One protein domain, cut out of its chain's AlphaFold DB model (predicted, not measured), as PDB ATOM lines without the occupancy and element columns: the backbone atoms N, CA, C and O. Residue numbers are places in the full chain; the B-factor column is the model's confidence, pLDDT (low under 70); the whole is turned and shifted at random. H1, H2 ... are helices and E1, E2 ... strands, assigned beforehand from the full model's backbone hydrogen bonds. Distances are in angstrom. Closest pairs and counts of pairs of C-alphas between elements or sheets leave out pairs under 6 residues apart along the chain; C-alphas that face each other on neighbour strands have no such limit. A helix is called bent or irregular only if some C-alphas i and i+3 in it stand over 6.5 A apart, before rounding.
ATOM      1  N   GLY A   3       1.277   1.942 -35.206       57.81
ATOM      2  CA  GLY A   3       0.275   2.981 -35.481       57.81
ATOM      3  C   GLY A   3       0.294   3.468 -36.932       57.81
ATOM      4  O   GLY A   3      -0.741   3.488 -37.584       57.81
ATOM      5  N   THR A   4       1.474   3.758 -37.490       60.44
ATOM      6  CA  THR A   4       1.607   4.304 -38.855       60.44
ATOM      7  C   THR A   4       1.056   3.370 -39.938       60.44
ATOM      8  O   THR A   4       0.407   3.827 -40.880       60.44
ATOM      9  N   SER A   5       1.285   2.062 -39.795       80.38
ATOM     10  CA  SER A   5       0.777   1.023 -40.700       80.38
ATOM     11  C   SER A   5      -0.736   0.831 -40.569       80.38
ATOM     12  O   SER A   5      -1.429   0.678 -41.576       80.38
ATOM     13  N   THR A   6      -1.258   0.910 -39.341       88.50
ATOM     14  CA  THR A   6      -2.700   0.887 -39.067       88.50
ATOM     15  C   THR A   6      -3.395   2.079 -39.725       88.50
ATOM     16  O   THR A   6      -4.361   1.896 -40.465       88.50
ATOM     17  N   ASP A   7      -2.866   3.290 -39.551       89.81
ATOM     18  CA  ASP A   7      -3.451   4.496 -40.140       89.81
ATOM     19  C   ASP A   7      -3.437   4.451 -41.671       89.81
ATOM     20  O   ASP A   7      -4.390   4.876 -42.325       89.81
ATOM     21  N   GLU A   8      -2.362   3.933 -42.274       89.75
ATOM     22  CA  GLU A   8      -2.295   3.761 -43.724       89.75
ATOM     23  C   GLU A   8      -3.357   2.789 -44.236       89.75
ATOM     24  O   GLU A   8      -4.046   3.097 -45.215       89.75
ATOM     25  N   TYR A   9      -3.516   1.647 -43.567       90.69
ATOM     26  CA  TYR A   9      -4.553   0.682 -43.901       90.69
ATOM     27  C   TYR A   9      -5.948   1.308 -43.806       90.69
ATOM     28  O   TYR A   9      -6.727   1.214 -44.754       90.69
ATOM     29  N   LEU A  10      -6.248   2.004 -42.706       93.94
ATOM     30  CA  LEU A  10      -7.553   2.626 -42.489       93.94
ATOM     31  C   LEU A  10      -7.843   3.732 -43.518       93.94
ATOM     32  O   LEU A  10      -8.956   3.807 -44.031       93.94
ATOM     33  N   ARG A  11      -6.837   4.527 -43.915       94.69
ATOM     34  CA  ARG A  11      -6.983   5.501 -45.014       94.69
ATOM     35  C   ARG A  11      -7.264   4.832 -46.359       94.69
ATOM     36  O   ARG A  11      -8.026   5.364 -47.164       94.69
ATOM     37  N   LYS A  12      -6.610   3.703 -46.649       94.62
ATOM     38  CA  LYS A  12      -6.859   2.929 -47.878       94.62
ATOM     39  C   LYS A  12      -8.258   2.315 -47.864       94.62
ATOM     40  O   LYS A  12      -8.926   2.342 -48.895       94.62
ATOM     41  N   LEU A  13      -8.707   1.829 -46.708       96.06
ATOM     42  CA  LEU A  13     -10.055   1.309 -46.506       96.06
ATOM     43  C   LEU A  13     -11.119   2.373 -46.790       96.06
ATOM     44  O   LEU A  13     -12.027   2.096 -47.565       96.06
ATOM     45  N   ASP A  14     -10.980   3.584 -46.239       97.19
ATOM     46  CA  ASP A  14     -11.937   4.678 -46.471       97.19
ATOM     47  C   ASP A  14     -12.123   4.951 -47.972       97.19
ATOM     48  O   ASP A  14     -13.244   4.962 -48.481       97.19
ATOM     49  N   LYS A  15     -11.010   5.070 -48.708       97.69
ATOM     50  CA  LYS A  15     -11.030   5.271 -50.166       97.69
ATOM     51  C   LYS A  15     -11.680   4.101 -50.903       97.69
ATOM     52  O   LYS A  15     -12.438   4.314 -51.847       97.69
ATOM     53  N   ALA A  16     -11.370   2.867 -50.508       97.31
ATOM     54  CA  ALA A  16     -11.921   1.673 -51.140       97.31
ATOM     55  C   ALA A  16     -13.438   1.561 -50.925       97.31
ATOM     56  O   ALA A  16     -14.161   1.260 -51.872       97.31
ATOM     57  N   LEU A  17     -13.920   1.850 -49.713       97.19
ATOM     58  CA  LEU A  17     -15.345   1.870 -49.388       97.19
ATOM     59  C   LEU A  17     -16.082   2.950 -50.188       97.19
ATOM     60  O   LEU A  17     -17.117   2.663 -50.786       97.19
ATOM     61  N   GLU A  18     -15.529   4.161 -50.273       96.25
ATOM     62  CA  GLU A  18     -16.106   5.239 -51.081       96.25
ATOM     63  C   GLU A  18     -16.237   4.833 -52.557       96.25
ATOM     64  O   GLU A  18     -17.300   4.986 -53.160       96.25
ATOM     65  N   VAL A  19     -15.174   4.265 -53.138       97.56
ATOM     66  CA  VAL A  19     -15.179   3.774 -54.524       97.56
ATOM     67  C   VAL A  19     -16.211   2.660 -54.712       97.56
ATOM     68  O   VAL A  19     -16.960   2.695 -55.688       97.56
ATOM     69  N   ALA A  20     -16.272   1.690 -53.794       96.31
ATOM     70  CA  ALA A  20     -17.185   0.555 -53.881       96.31
ATOM     71  C   ALA A  20     -18.653   1.005 -53.891       96.31
ATOM     72  O   ALA A  20     -19.388   0.644 -54.807       96.31
ATOM     73  N   PHE A  21     -19.053   1.853 -52.939       95.56
ATOM     74  CA  PHE A  21     -20.432   2.342 -52.841       95.56
ATOM     75  C   PHE A  21     -20.801   3.381 -53.904       95.56
ATOM     76  O   PHE A  21     -21.980   3.583 -54.182       95.56
ATOM     77  N   ARG A  22     -19.820   4.057 -54.513       95.50
ATOM     78  CA  ARG A  22     -20.074   4.908 -55.683       95.50
ATOM     79  C   ARG A  22     -20.352   4.075 -56.933       95.50
ATOM     80  O   ARG A  22     -21.177   4.465 -57.754       95.50
ATOM     81  N   ASN A  23     -19.643   2.961 -57.094       97.31
ATOM     82  CA  ASN A  23     -19.714   2.136 -58.299       97.31
ATOM     83  C   ASN A  23     -20.829   1.082 -58.245       97.31
ATOM     84  O   ASN A  23     -21.263   0.607 -59.292       97.31
ATOM     85  N   PHE A  24     -21.272   0.694 -57.049       96.62
ATOM     86  CA  PHE A  24     -22.301  -0.315 -56.842       96.62
ATOM     87  C   PHE A  24     -23.234   0.102 -55.701       96.62
ATOM     88  O   PHE A  24     -22.774   0.602 -54.678       96.62
ATOM     89  N   GLN A  25     -24.537  -0.128 -55.873       94.56
ATOM     90  CA  GLN A  25     -25.566   0.125 -54.860       94.56
ATOM     91  C   GLN A  25     -26.036  -1.223 -54.291       94.56
ATOM     92  O   GLN A  25     -27.001  -1.792 -54.802       94.56
ATOM     93  N   PRO A  26     -25.317  -1.797 -53.307       96.56
ATOM     94  CA  PRO A  26     -25.678  -3.089 -52.741       96.56
ATOM     95  C   PRO A  26     -26.974  -2.999 -51.934       96.56
ATOM     96  O   PRO A  26     -27.137  -2.098 -51.118       96.56
ATOM     97  N   GLU A  27     -27.833  -4.005 -52.071       97.81
ATOM     98  CA  GLU A  27     -28.970  -4.214 -51.163       97.81
ATOM     99  C   GLU A  27     -28.541  -4.876 -49.841       97.81
ATOM    100  O   GLU A  27     -29.279  -4.858 -48.863       97.81
ATOM    101  N   MET A  28     -27.339  -5.464 -49.795       97.75
ATOM    102  CA  MET A  28     -26.732  -6.044 -48.597       97.75
ATOM    103  C   MET A  28     -25.211  -6.140 -48.755       97.75
ATOM    104  O   MET A  28     -24.705  -6.407 -49.846       97.75
ATOM    105  N   VAL A  29     -24.475  -5.993 -47.651       98.12
ATOM    106  CA  VAL A  29     -23.031  -6.255 -47.581       98.12
ATOM    107  C   VAL A  29     -22.767  -7.542 -46.805       98.12
ATOM    108  O   VAL A  29     -23.139  -7.663 -45.640       98.12
ATOM    109  N   VAL A  30     -22.049  -8.484 -47.423       98.12
ATOM    110  CA  VAL A  30     -21.435  -9.615 -46.713       98.12
ATOM    111  C   VAL A  30     -19.996  -9.243 -46.388       98.12
ATOM    112  O   VAL A  30     -19.140  -9.175 -47.270       98.12
ATOM    113  N   TYR A  31     -19.731  -8.971 -45.115       97.88
ATOM    114  CA  TYR A  31     -18.431  -8.532 -44.636       97.88
ATOM    115  C   TYR A  31     -17.622  -9.702 -44.065       97.88
ATOM    116  O   TYR A  31     -17.852 -10.158 -42.946       97.88
ATOM    117  N   ASN A  32     -16.651 -10.179 -44.845       97.12
ATOM    118  CA  ASN A  32     -15.705 -11.219 -44.441       97.12
ATOM    119  C   ASN A  32     -14.610 -10.633 -43.524       97.12
ATOM    120  O   ASN A  32     -13.568 -10.173 -43.994       97.12
ATOM    121  N   ALA A  33     -14.857 -10.622 -42.216       96.25
ATOM    122  CA  ALA A  33     -14.061  -9.925 -41.210       96.25
ATOM    123  C   ALA A  33     -12.909 -10.787 -40.658       96.25
ATOM    124  O   ALA A  33     -12.860 -11.120 -39.473       96.25
ATOM    125  N   GLY A  34     -11.967 -11.167 -41.525       95.06
ATOM    126  CA  GLY A  34     -10.748 -11.881 -41.121       95.06
ATOM    127  C   GLY A  34      -9.829 -11.013 -40.259       95.06
ATOM    128  O   GLY A  34      -9.715  -9.813 -40.475       95.06
ATOM    129  N   THR A  35      -9.173 -11.596 -39.267       94.12
ATOM    130  CA  THR A  35      -8.248 -10.931 -38.333       94.12
ATOM    131  C   THR A  35      -6.802 -11.410 -38.495       94.12
ATOM    132  O   THR A  35      -5.945 -11.072 -37.688       94.12
ATOM    133  N   ASP A  36      -6.507 -12.137 -39.571       91.12
ATOM    134  CA  ASP A  36      -5.161 -12.570 -39.977       91.12
ATOM    135  C   ASP A  36      -4.249 -11.419 -40.438       91.12
ATOM    136  O   ASP A  36      -3.049 -11.599 -40.627       91.12
ATOM    137  N   ILE A  37      -4.794 -10.209 -40.564       89.19
ATOM    138  CA  ILE A  37      -4.035  -8.966 -40.772       89.19
ATOM    139  C   ILE A  37      -3.460  -8.377 -39.470       89.19
ATOM    140  O   ILE A  37      -2.711  -7.397 -39.514       89.19
ATOM    141  N   LEU A  38      -3.838  -8.938 -38.316       90.31
ATOM    142  CA  LEU A  38      -3.337  -8.541 -37.004       90.31
ATOM    143  C   LEU A  38      -1.841  -8.848 -36.895       90.31
ATOM    144  O   LEU A  38      -1.377  -9.911 -37.315       90.31
ATOM    145  N   ASP A  39      -1.089  -7.924 -36.297       87.62
ATOM    146  CA  ASP A  39       0.334  -8.140 -36.059       87.62
ATOM    147  C   ASP A  39       0.588  -9.440 -35.276       87.62
ATOM    148  O   ASP A  39      -0.115  -9.769 -34.320       87.62
ATOM    149  N   GLY A  40       1.603 -10.190 -35.697       85.81
ATOM    150  CA  GLY A  40       1.953 -11.480 -35.112       85.81
ATOM    151  C   GLY A  40       1.270 -12.697 -35.742       85.81
ATOM    152  O   GLY A  40       1.814 -13.792 -35.576       85.81
ATOM    153  N   ASP A  41       0.206 -12.548 -36.542       88.56
ATOM    154  CA  ASP A  41      -0.510 -13.699 -37.116       88.56
ATOM    155  C   ASP A  41       0.419 -14.594 -37.972       88.56
ATOM    156  O   ASP A  41       1.208 -14.079 -38.775       88.56
ATOM    157  N   PRO A  42       0.430 -15.928 -37.779       86.44
ATOM    158  CA  PRO A  42       1.358 -16.820 -38.475       86.44
ATOM    159  C   PRO A  42       1.053 -17.000 -39.969       86.44
ATOM    160  O   PRO A  42       1.981 -17.289 -40.721       86.44
ATOM    161  N   LEU A  43      -0.203 -16.838 -40.398       86.62
ATOM    162  CA  LEU A  43      -0.617 -16.973 -41.801       86.62
ATOM    163  C   LEU A  43      -0.885 -15.615 -42.466       86.62
ATOM    164  O   LEU A  43      -1.068 -15.549 -43.681       86.62
ATOM    165  N   GLY A  44      -0.860 -14.532 -41.686       79.75
ATOM    166  CA  GLY A  44      -0.937 -13.162 -42.170       79.75
ATOM    167  C   GLY A  44       0.160 -12.824 -43.180       79.75
ATOM    168  O   GLY A  44       1.314 -12.570 -42.829       79.75
ATOM    169  N   LEU A  45      -0.215 -12.741 -44.459       69.06
ATOM    170  CA  LEU A  45       0.697 -12.406 -45.561       69.06
ATOM    171  C   LEU A  45       1.182 -10.947 -45.525       69.06
ATOM    172  O   LEU A  45       2.139 -10.597 -46.216       69.06
ATOM    173  N   LEU A  46       0.581 -10.106 -44.677       59.91
ATOM    174  CA  LEU A  46       1.059  -8.745 -44.427       59.91
ATOM    175  C   LEU A  46       2.420  -8.709 -43.718       59.91
ATOM    176  O   LEU A  46       3.041  -7.657 -43.686       59.91
ATOM    177  N   LYS A  47       2.940  -9.839 -43.217       53.66
ATOM    178  CA  LYS A  47       4.336  -9.934 -42.754       53.66
ATOM    179  C   LYS A  47       5.360  -9.859 -43.889       53.66
ATOM    180  O   LYS A  47       6.464  -9.376 -43.666       53.66
ATOM    181  N   ALA A  48       5.019 -10.330 -45.093       47.69
ATOM    182  CA  ALA A  48       5.955 -10.377 -46.221       47.69
ATOM    183  C   ALA A  48       6.249  -8.986 -46.815       47.69
ATOM    184  O   ALA A  48       7.255  -8.792 -47.493       47.69
ATOM    185  N   SER A  49       5.393  -8.003 -46.529       51.81
ATOM    186  CA  SER A  49       5.615  -6.592 -46.822       51.81
ATOM    187  C   SER A  49       5.736  -5.880 -45.479       51.81
ATOM    188  O   SER A  49       4.743  -5.767 -44.776       51.81
ATOM    189  N   TYR A  50       6.930  -5.421 -45.097       48.00
ATOM    190  CA  TYR A  50       7.257  -4.738 -43.826       48.00
ATOM    191  C   TYR A  50       6.410  -3.477 -43.488       48.00
ATOM    192  O   TYR A  50       6.793  -2.680 -42.636       48.00
ATOM    193  N   THR A  51       5.269  -3.257 -44.141       54.19
ATOM    194  CA  THR A  51       4.612  -1.957 -44.269       54.19
ATOM    195  C   THR A  51       3.194  -1.915 -43.686       54.19
ATOM    196  O   THR A  51       2.698  -0.823 -43.443       54.19
ATOM    197  N   LEU A  52       2.515  -3.048 -43.433       60.94
ATOM    198  CA  LEU A  52       1.077  -3.041 -43.083       60.94
ATOM    199  C   LEU A  52       0.682  -4.022 -41.964       60.94
ATOM    200  O   LEU A  52      -0.237  -4.814 -42.117       60.94
ATOM    201  N   GLN A  53       1.352  -3.965 -40.814       71.69
ATOM    202  CA  GLN A  53       0.884  -4.665 -39.609       71.69
ATOM    203  C   GLN A  53      -0.193  -3.834 -38.898       71.69
ATOM    204  O   GLN A  53       0.014  -2.640 -38.670       71.69
ATOM    205  N   ILE A  54      -1.329  -4.438 -38.541       86.38
ATOM    206  CA  ILE A  54      -2.442  -3.733 -37.884       86.38
ATOM    207  C   ILE A  54      -2.454  -4.034 -36.385       86.38
ATOM    208  O   ILE A  54      -2.202  -5.165 -35.971       86.38
ATOM    209  N   SER A  55      -2.741  -3.023 -35.564       90.81
ATOM    210  CA  SER A  55      -2.963  -3.187 -34.123       90.81
ATOM    211  C   SER A  55      -4.347  -3.791 -33.808       90.81
ATOM    212  O   SER A  55      -5.255  -3.715 -34.637       90.81
ATOM    213  N   PRO A  56      -4.572  -4.335 -32.599       92.75
ATOM    214  CA  PRO A  56      -5.914  -4.724 -32.151       92.75
ATOM    215  C   PRO A  56      -6.963  -3.613 -32.345       92.75
ATOM    216  O   PRO A  56      -8.005  -3.847 -32.953       92.75
ATOM    217  N   ASP A  57      -6.642  -2.380 -31.944       93.75
ATOM    218  CA  ASP A  57      -7.525  -1.213 -32.115       93.75
ATOM    219  C   ASP A  57      -7.777  -0.872 -33.590       93.75
ATOM    220  O   ASP A  57      -8.839  -0.361 -33.951       93.75
ATOM    221  N   GLY A  58      -6.817  -1.176 -34.464       94.50
ATOM    222  CA  GLY A  58      -6.967  -1.042 -35.905       94.50
ATOM    223  C   GLY A  58      -8.008  -2.000 -36.488       94.50
ATOM    224  O   GLY A  58      -8.740  -1.604 -37.392       94.50
ATOM    225  N   ILE A  59      -8.132  -3.220 -35.951       95.44
ATOM    226  CA  ILE A  59      -9.194  -4.164 -36.339       95.44
ATOM    227  C   ILE A  59     -10.563  -3.620 -35.926       95.44
ATOM    228  O   ILE A  59     -11.464  -3.534 -36.758       95.44
ATOM    229  N   THR A  60     -10.692  -3.170 -34.678       97.38
ATOM    230  CA  THR A  60     -11.920  -2.538 -34.174       97.38
ATOM    231  C   THR A  60     -12.313  -1.321 -35.014       97.38
ATOM    232  O   THR A  60     -13.470  -1.173 -35.407       97.38
ATOM    233  N   SER A  61     -11.339  -0.471 -35.356       97.31
ATOM    234  CA  SER A  61     -11.555   0.722 -36.184       97.31
ATOM    235  C   SER A  61     -11.951   0.378 -37.621       97.31
ATOM    236  O   SER A  61     -12.780   1.063 -38.221       97.31
ATOM    237  N   ARG A  62     -11.362  -0.678 -38.194       97.19
ATOM    238  CA  ARG A  62     -11.715  -1.189 -39.525       97.19
ATOM    239  C   ARG A  62     -13.169  -1.644 -39.555       97.19
ATOM    240  O   ARG A  62     -13.906  -1.226 -40.445       97.19
ATOM    241  N   ASP A  63     -13.563  -2.483 -38.603       98.19
ATOM    242  CA  ASP A  63     -14.915  -3.037 -38.551       98.19
ATOM    243  C   ASP A  63     -15.946  -1.916 -38.356       98.19
ATOM    244  O   ASP A  63     -16.938  -1.852 -39.085       98.19
ATOM    245  N   GLU A  64     -15.670  -0.959 -37.460       98.44
ATOM    246  CA  GLU A  64     -16.520   0.219 -37.265       98.44
ATOM    247  C   GLU A  64     -16.723   1.011 -38.562       98.44
ATOM    248  O   GLU A  64     -17.855   1.365 -38.893       98.44
ATOM    249  N   LYS A  65     -15.653   1.270 -39.324       98.38
ATOM    250  CA  LYS A  65     -15.736   2.005 -40.596       98.38
ATOM    251  C   LYS A  65     -16.641   1.308 -41.606       98.38
ATOM    252  O   LYS A  65     -17.462   1.974 -42.233       98.38
ATOM    253  N   VAL A  66     -16.534  -0.017 -41.740       98.25
ATOM    254  CA  VAL A  66     -17.397  -0.791 -42.648       98.25
ATOM    255  C   VAL A  66     -18.865  -0.655 -42.244       98.25
ATOM    256  O   VAL A  66     -19.708  -0.329 -43.082       98.25
ATOM    257  N   PHE A  67     -19.172  -0.842 -40.958       98.50
ATOM    258  CA  PHE A  67     -20.542  -0.730 -40.455       98.50
ATOM    259  C   PHE A  67     -21.096   0.693 -40.562       98.50
ATOM    260  O   PHE A  67     -22.262   0.861 -40.909       98.50
ATOM    261  N   ARG A  68     -20.280   1.719 -40.300       98.31
ATOM    262  CA  ARG A  68     -20.691   3.126 -40.386       98.31
ATOM    263  C   ARG A  68     -21.054   3.514 -41.818       98.31
ATOM    264  O   ARG A  68     -22.148   4.023 -42.040       98.31
ATOM    265  N   VAL A  69     -20.200   3.191 -42.790       97.62
ATOM    266  CA  VAL A  69     -20.449   3.487 -44.212       97.62
ATOM    267  C   VAL A  69     -21.717   2.794 -44.719       97.62
ATOM    268  O   VAL A  69     -22.493   3.408 -45.456       97.62
ATOM    269  N   ALA A  70     -21.942   1.536 -44.329       97.69
ATOM    270  CA  ALA A  70     -23.151   0.804 -44.696       97.69
ATOM    271  C   ALA A  70     -24.403   1.383 -44.014       97.69
ATOM    272  O   ALA A  70     -25.418   1.586 -44.676       97.69
ATOM    273  N   ARG A  71     -24.315   1.734 -42.721       97.25
ATOM    274  CA  ARG A  71     -25.399   2.371 -41.956       97.25
ATOM    275  C   ARG A  71     -25.822   3.709 -42.557       97.25
ATOM    276  O   ARG A  71     -27.014   3.947 -42.685       97.25
ATOM    277  N   GLU A  72     -24.865   4.555 -42.935       96.12
ATOM    278  CA  GLU A  72     -25.113   5.850 -43.592       96.12
ATOM    279  C   GLU A  72     -25.877   5.719 -44.915       96.12
ATOM    280  O   GLU A  72     -26.506   6.673 -45.359       96.12
ATOM    281  N   ARG A  73     -25.806   4.545 -45.550       95.81
ATOM    282  CA  ARG A  73     -26.471   4.230 -46.821       95.81
ATOM    283  C   ARG A  73     -27.673   3.312 -46.644       95.81
ATOM    284  O   ARG A  73     -28.204   2.826 -47.632       95.81
ATOM    285  N   GLU A  74     -28.060   3.049 -45.396       96.69
ATOM    286  CA  GLU A  74     -29.182   2.178 -45.041       96.69
ATOM    287  C   GLU A  74     -29.048   0.746 -45.596       96.69
ATOM    288  O   GLU A  74     -30.039   0.052 -45.813       96.69
ATOM    289  N   VAL A  75     -27.810   0.272 -45.782       97.94
ATOM    290  CA  VAL A  75     -27.526  -1.072 -46.298       97.94
ATOM    291  C   VAL A  75     -27.284  -2.046 -45.138       97.94
ATOM    292  O   VAL A  75     -26.403  -1.799 -44.305       97.94
ATOM    293  N   PRO A  76     -28.016  -3.172 -45.059       97.88
ATOM    294  CA  PRO A  76     -27.786  -4.191 -44.043       97.88
ATOM    295  C   PRO A  76     -26.422  -4.871 -44.222       97.88
ATOM    296  O   PRO A  76     -25.961  -5.114 -45.339       97.88
ATOM    297  N   VAL A  77     -25.792  -5.224 -43.100       98.31
ATOM    298  CA  VAL A  77     -24.481  -5.887 -43.064       98.31
ATOM    299  C   VAL A  77     -24.598  -7.234 -42.366       98.31
ATOM    300  O   VAL A  77     -25.109  -7.318 -41.250       98.31
ATOM    301  N   VAL A  78     -24.055  -8.273 -42.995       98.00
ATOM    302  CA  VAL A  78     -23.791  -9.572 -42.372       98.00
ATOM    303  C   VAL A  78     -22.287  -9.697 -42.175       98.00
ATOM    304  O   VAL A  78     -21.537  -9.750 -43.147       98.00
ATOM    305  N   MET A  79     -21.840  -9.741 -40.923       97.62
ATOM    306  CA  MET A  79     -20.432  -9.948 -40.586       97.62
ATOM    307  C   MET A  79     -20.151 -11.439 -40.408       97.62
ATOM    308  O   MET A  79     -20.815 -12.112 -39.622       97.62
ATOM    309  N   LEU A  80     -19.146 -11.943 -41.118       97.69
ATOM    310  CA  LEU A  80     -18.644 -13.305 -40.985       97.69
ATOM    311  C   LEU A  80     -17.251 -13.243 -40.367       97.69
ATOM    312  O   LEU A  80     -16.328 -12.690 -40.969       97.69
ATOM    313  N   THR A  81     -17.083 -13.809 -39.173       94.94
ATOM    314  CA  THR A  81     -15.747 -14.016 -38.604       94.94
ATOM    315  C   THR A  81     -14.991 -14.998 -39.492       94.94
ATOM    316  O   THR A  81     -15.531 -16.050 -39.835       94.94
ATOM    317  N   SER A  82     -13.766 -14.656 -39.873       93.62
ATOM    318  CA  SER A  82     -13.006 -15.414 -40.874       93.62
ATOM    319  C   SER A  82     -11.607 -15.743 -40.360       93.62
ATOM    320  O   SER A  82     -11.479 -16.094 -39.190       93.62
ATOM    321  N   GLY A  83     -10.574 -15.651 -41.204       92.00
ATOM    322  CA  GLY A  83      -9.177 -15.900 -40.831       92.00
ATOM    323  C   GLY A  83      -8.729 -15.210 -39.531       92.00
ATOM    324  O   GLY A  83      -9.379 -14.300 -39.014       92.00
ATOM    325  N   GLY A  84      -7.592 -15.637 -38.995       92.62
ATOM    326  CA  GLY A  84      -7.101 -15.238 -37.677       92.62
ATOM    327  C   GLY A  84      -6.705 -16.482 -36.900       92.62
ATOM    328  O   GLY A  84      -7.554 -17.277 -36.503       92.62
ATOM    329  N   TYR A  85      -5.404 -16.676 -36.733       92.69
ATOM    330  CA  TYR A  85      -4.823 -17.967 -36.370       92.69
ATOM    331  C   TYR A  85      -4.047 -17.913 -35.049       92.69
ATOM    332  O   TYR A  85      -3.285 -18.825 -34.722       92.69
ATOM    333  N   MET A  86      -4.254 -16.858 -34.256       92.62
ATOM    334  CA  MET A  86      -3.751 -16.720 -32.894       92.62
ATOM    335  C   MET A  86      -4.886 -16.816 -31.869       92.62
ATOM    336  O   MET A  86      -6.032 -16.439 -32.102       92.62
ATOM    337  N   LYS A  87      -4.550 -17.258 -30.652       89.50
ATOM    338  CA  LYS A  87      -5.513 -17.302 -29.536       89.50
ATOM    339  C   LYS A  87      -6.042 -15.914 -29.151       89.50
ATOM    340  O   LYS A  87      -7.158 -15.803 -28.656       89.50
ATOM    341  N   SER A  88      -5.253 -14.864 -29.377       89.31
ATOM    342  CA  SER A  88      -5.630 -13.474 -29.100       89.31
ATOM    343  C   SER A  88      -6.734 -12.950 -30.025       89.31
ATOM    344  O   SER A  88      -7.452 -12.038 -29.620       89.31
ATOM    345  N   ASN A  89      -6.934 -13.530 -31.218       92.06
ATOM    346  CA  ASN A  89      -7.938 -13.056 -32.178       92.06
ATOM    347  C   ASN A  89      -9.363 -13.098 -31.611       92.06
ATOM    348  O   ASN A  89     -10.134 -12.176 -31.855       92.06
ATOM    349  N   ALA A  90      -9.700 -14.107 -30.799       93.69
ATOM    350  CA  ALA A  90     -11.017 -14.203 -30.166       93.69
ATOM    351  C   ALA A  90     -11.338 -12.971 -29.303       93.69
ATOM    352  O   ALA A  90     -12.461 -12.472 -29.326       93.69
ATOM    353  N   ARG A  91     -10.334 -12.448 -28.585       95.88
ATOM    354  CA  ARG A  91     -10.493 -11.234 -27.780       95.88
ATOM    355  C   ARG A  91     -10.700 -10.004 -28.662       95.88
ATOM    356  O   ARG A  91     -11.609  -9.234 -28.395       95.88
ATOM    357  N   VAL A  92      -9.926  -9.877 -29.739       95.69
ATOM    358  CA  VAL A  92     -10.050  -8.761 -30.693       95.69
ATOM    359  C   VAL A  92     -11.420  -8.753 -31.379       95.69
ATOM    360  O   VAL A  92     -12.023  -7.696 -31.540       95.69
ATOM    361  N   ILE A  93     -11.949  -9.926 -31.740       96.62
ATOM    362  CA  ILE A  93     -13.306 -10.059 -32.291       96.62
ATOM    363  C   ILE A  93     -14.351  -9.606 -31.262       96.62
ATOM    364  O   ILE A  93     -15.261  -8.857 -31.611       96.62
ATOM    365  N   ALA A  94     -14.217 -10.021 -29.998       96.75
ATOM    366  CA  ALA A  94     -15.120  -9.589 -28.933       96.75
ATOM    367  C   ALA A  94     -15.069  -8.066 -28.722       96.75
ATOM    368  O   ALA A  94     -16.117  -7.426 -28.712       96.75
ATOM    369  N   ASP A  95     -13.868  -7.482 -28.646       97.25
ATOM    370  CA  ASP A  95     -13.681  -6.035 -28.485       97.25
ATOM    371  C   ASP A  95     -14.290  -5.251 -29.673       97.25
ATOM    372  O   ASP A  95     -14.881  -4.185 -29.484       97.25
ATOM    373  N   SER A  96     -14.211  -5.798 -30.895       97.75
ATOM    374  CA  SER A  96     -14.861  -5.234 -32.086       97.75
ATOM    375  C   SER A  96     -16.390  -5.248 -31.974       97.75
ATOM    376  O   SER A  96     -17.033  -4.212 -32.151       97.75
ATOM    377  N   ILE A  97     -16.989  -6.384 -31.598       97.44
ATOM    378  CA  ILE A  97     -18.444  -6.515 -31.406       97.44
ATOM    379  C   ILE A  97     -18.935  -5.584 -30.288       97.44
ATOM    380  O   ILE A  97     -19.943  -4.892 -30.456       97.44
ATOM    381  N   GLU A  98     -18.216  -5.513 -29.165       97.62
ATOM    382  CA  GLU A  98     -18.519  -4.580 -28.075       97.62
ATOM    383  C   GLU A  98     -18.464  -3.125 -28.551       97.62
ATOM    384  O   GLU A  98     -19.361  -2.338 -28.235       97.62
ATOM    385  N   ASN A  99     -17.460  -2.760 -29.357       98.25
ATOM    386  CA  ASN A  99     -17.375  -1.425 -29.939       98.25
ATOM    387  C   ASN A  99     -18.559  -1.135 -30.867       98.25
ATOM    388  O   ASN A  99     -19.218  -0.114 -30.692       98.25
ATOM    389  N   LEU A 100     -18.878  -2.030 -31.806       98.12
ATOM    390  CA  LEU A 100     -20.022  -1.864 -32.706       98.12
ATOM    391  C   LEU A 100     -21.330  -1.682 -31.922       98.12
ATOM    392  O   LEU A 100     -22.156  -0.840 -32.285       98.12
ATOM    393  N   SER A 101     -21.506  -2.431 -30.831       97.19
ATOM    394  CA  SER A 101     -22.663  -2.293 -29.945       97.19
ATOM    395  C   SER A 101     -22.676  -0.939 -29.237       97.19
ATOM    396  O   SER A 101     -23.705  -0.270 -29.206       97.19
ATOM    397  N   ARG A 102     -21.533  -0.504 -28.693       97.19
ATOM    398  CA  ARG A 102     -21.382   0.787 -28.003       97.19
ATOM    399  C   ARG A 102     -21.627   1.979 -28.930       97.19
ATOM    400  O   ARG A 102     -22.183   2.978 -28.489       97.19
ATOM    401  N   GLN A 103     -21.246   1.869 -30.201       97.25
ATOM    402  CA  GLN A 103     -21.501   2.885 -31.230       97.25
ATOM    403  C   GLN A 103     -22.948   2.860 -31.758       97.25
ATOM    404  O   GLN A 103     -23.289   3.648 -32.638       97.25
ATOM    405  N   GLY A 104     -23.799   1.942 -31.279       96.19
ATOM    406  CA  GLY A 104     -25.171   1.776 -31.767       96.19
ATOM    407  C   GLY A 104     -25.260   1.243 -33.202       96.19
ATOM    408  O   GLY A 104     -26.305   1.353 -33.841       96.19
TER     409      GLY A 104
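AT A GLANCE: This is residues 3 to 104 of the 115 residues of the protein "Histone deacetylase" of Brassica cretica (UniProt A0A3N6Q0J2). Three helices stand in a slightly bent row, with H2 in the middle between H1 and H3, and a small sheet of two parallel strands, E1 and E2, packs on one side of H2. The helices run roughly one way and the strands the other, while a long loop, residues 34 to 55, leads from the end of E1 back to the start of H2. The printed part has 102 residues, in the order H1, E1, H2, E2, H3, and is mostly helix. It is compact, with a radius of gyration of the C-alphas of 13.6 A and spans of 36 by 26 by 20 A.

HOW THE PARTS SIT: H1, residues 3 to 23, touches H2, residues 56 to 72, at a shallow tilt of 20 degrees, the same way; their closest C-alphas are those of Thr 6 and Gly 58, 5.7 A apart. E1, residues 29 to 33, and E2, residues 77 to 81, are parallel neighbours at 22 degrees, with N 31 and O 78 at 2.8 A and N 80 and O 31 at 2.9 A, within hydrogen-bond range. E1, H2 and E2 form a strand-helix-strand unit, two parallel neighbour strands with a helix between them in the chain; its crossover is right-handed. The closest C-alphas of H2 and E2 are those of Phe 67 and Val 77, 7.0 A apart. H3, residues 89 to 102, touches H2 at a steep tilt of 40 degrees, the same way, closest at the C-alphas of Thr 60 and Ser 96, 4.5 A. H1 and H3 are apart. In H1, H2 and H3 every O i to N i+4 pair is within hydrogen-bond range.

IN THESE COORDINATES: H1 begins at C-alpha 3 (0.275, 2.981, -35.481) and is 30.3 A long. E1 measures 11.6 A, H2 24.7 A and E2 12.7 A. H3, 19.7 A, ends at C-alpha 102 (-21.382, 0.787, -28.003).

THE WHOLE: The C-alphas farthest apart, Asn 23 and Lys 87, are 37.5 A from each other. The printed part has no cut; E1 to H2 is the long link. Residues 3 to 4 and 45 to 52 have pLDDT under 70.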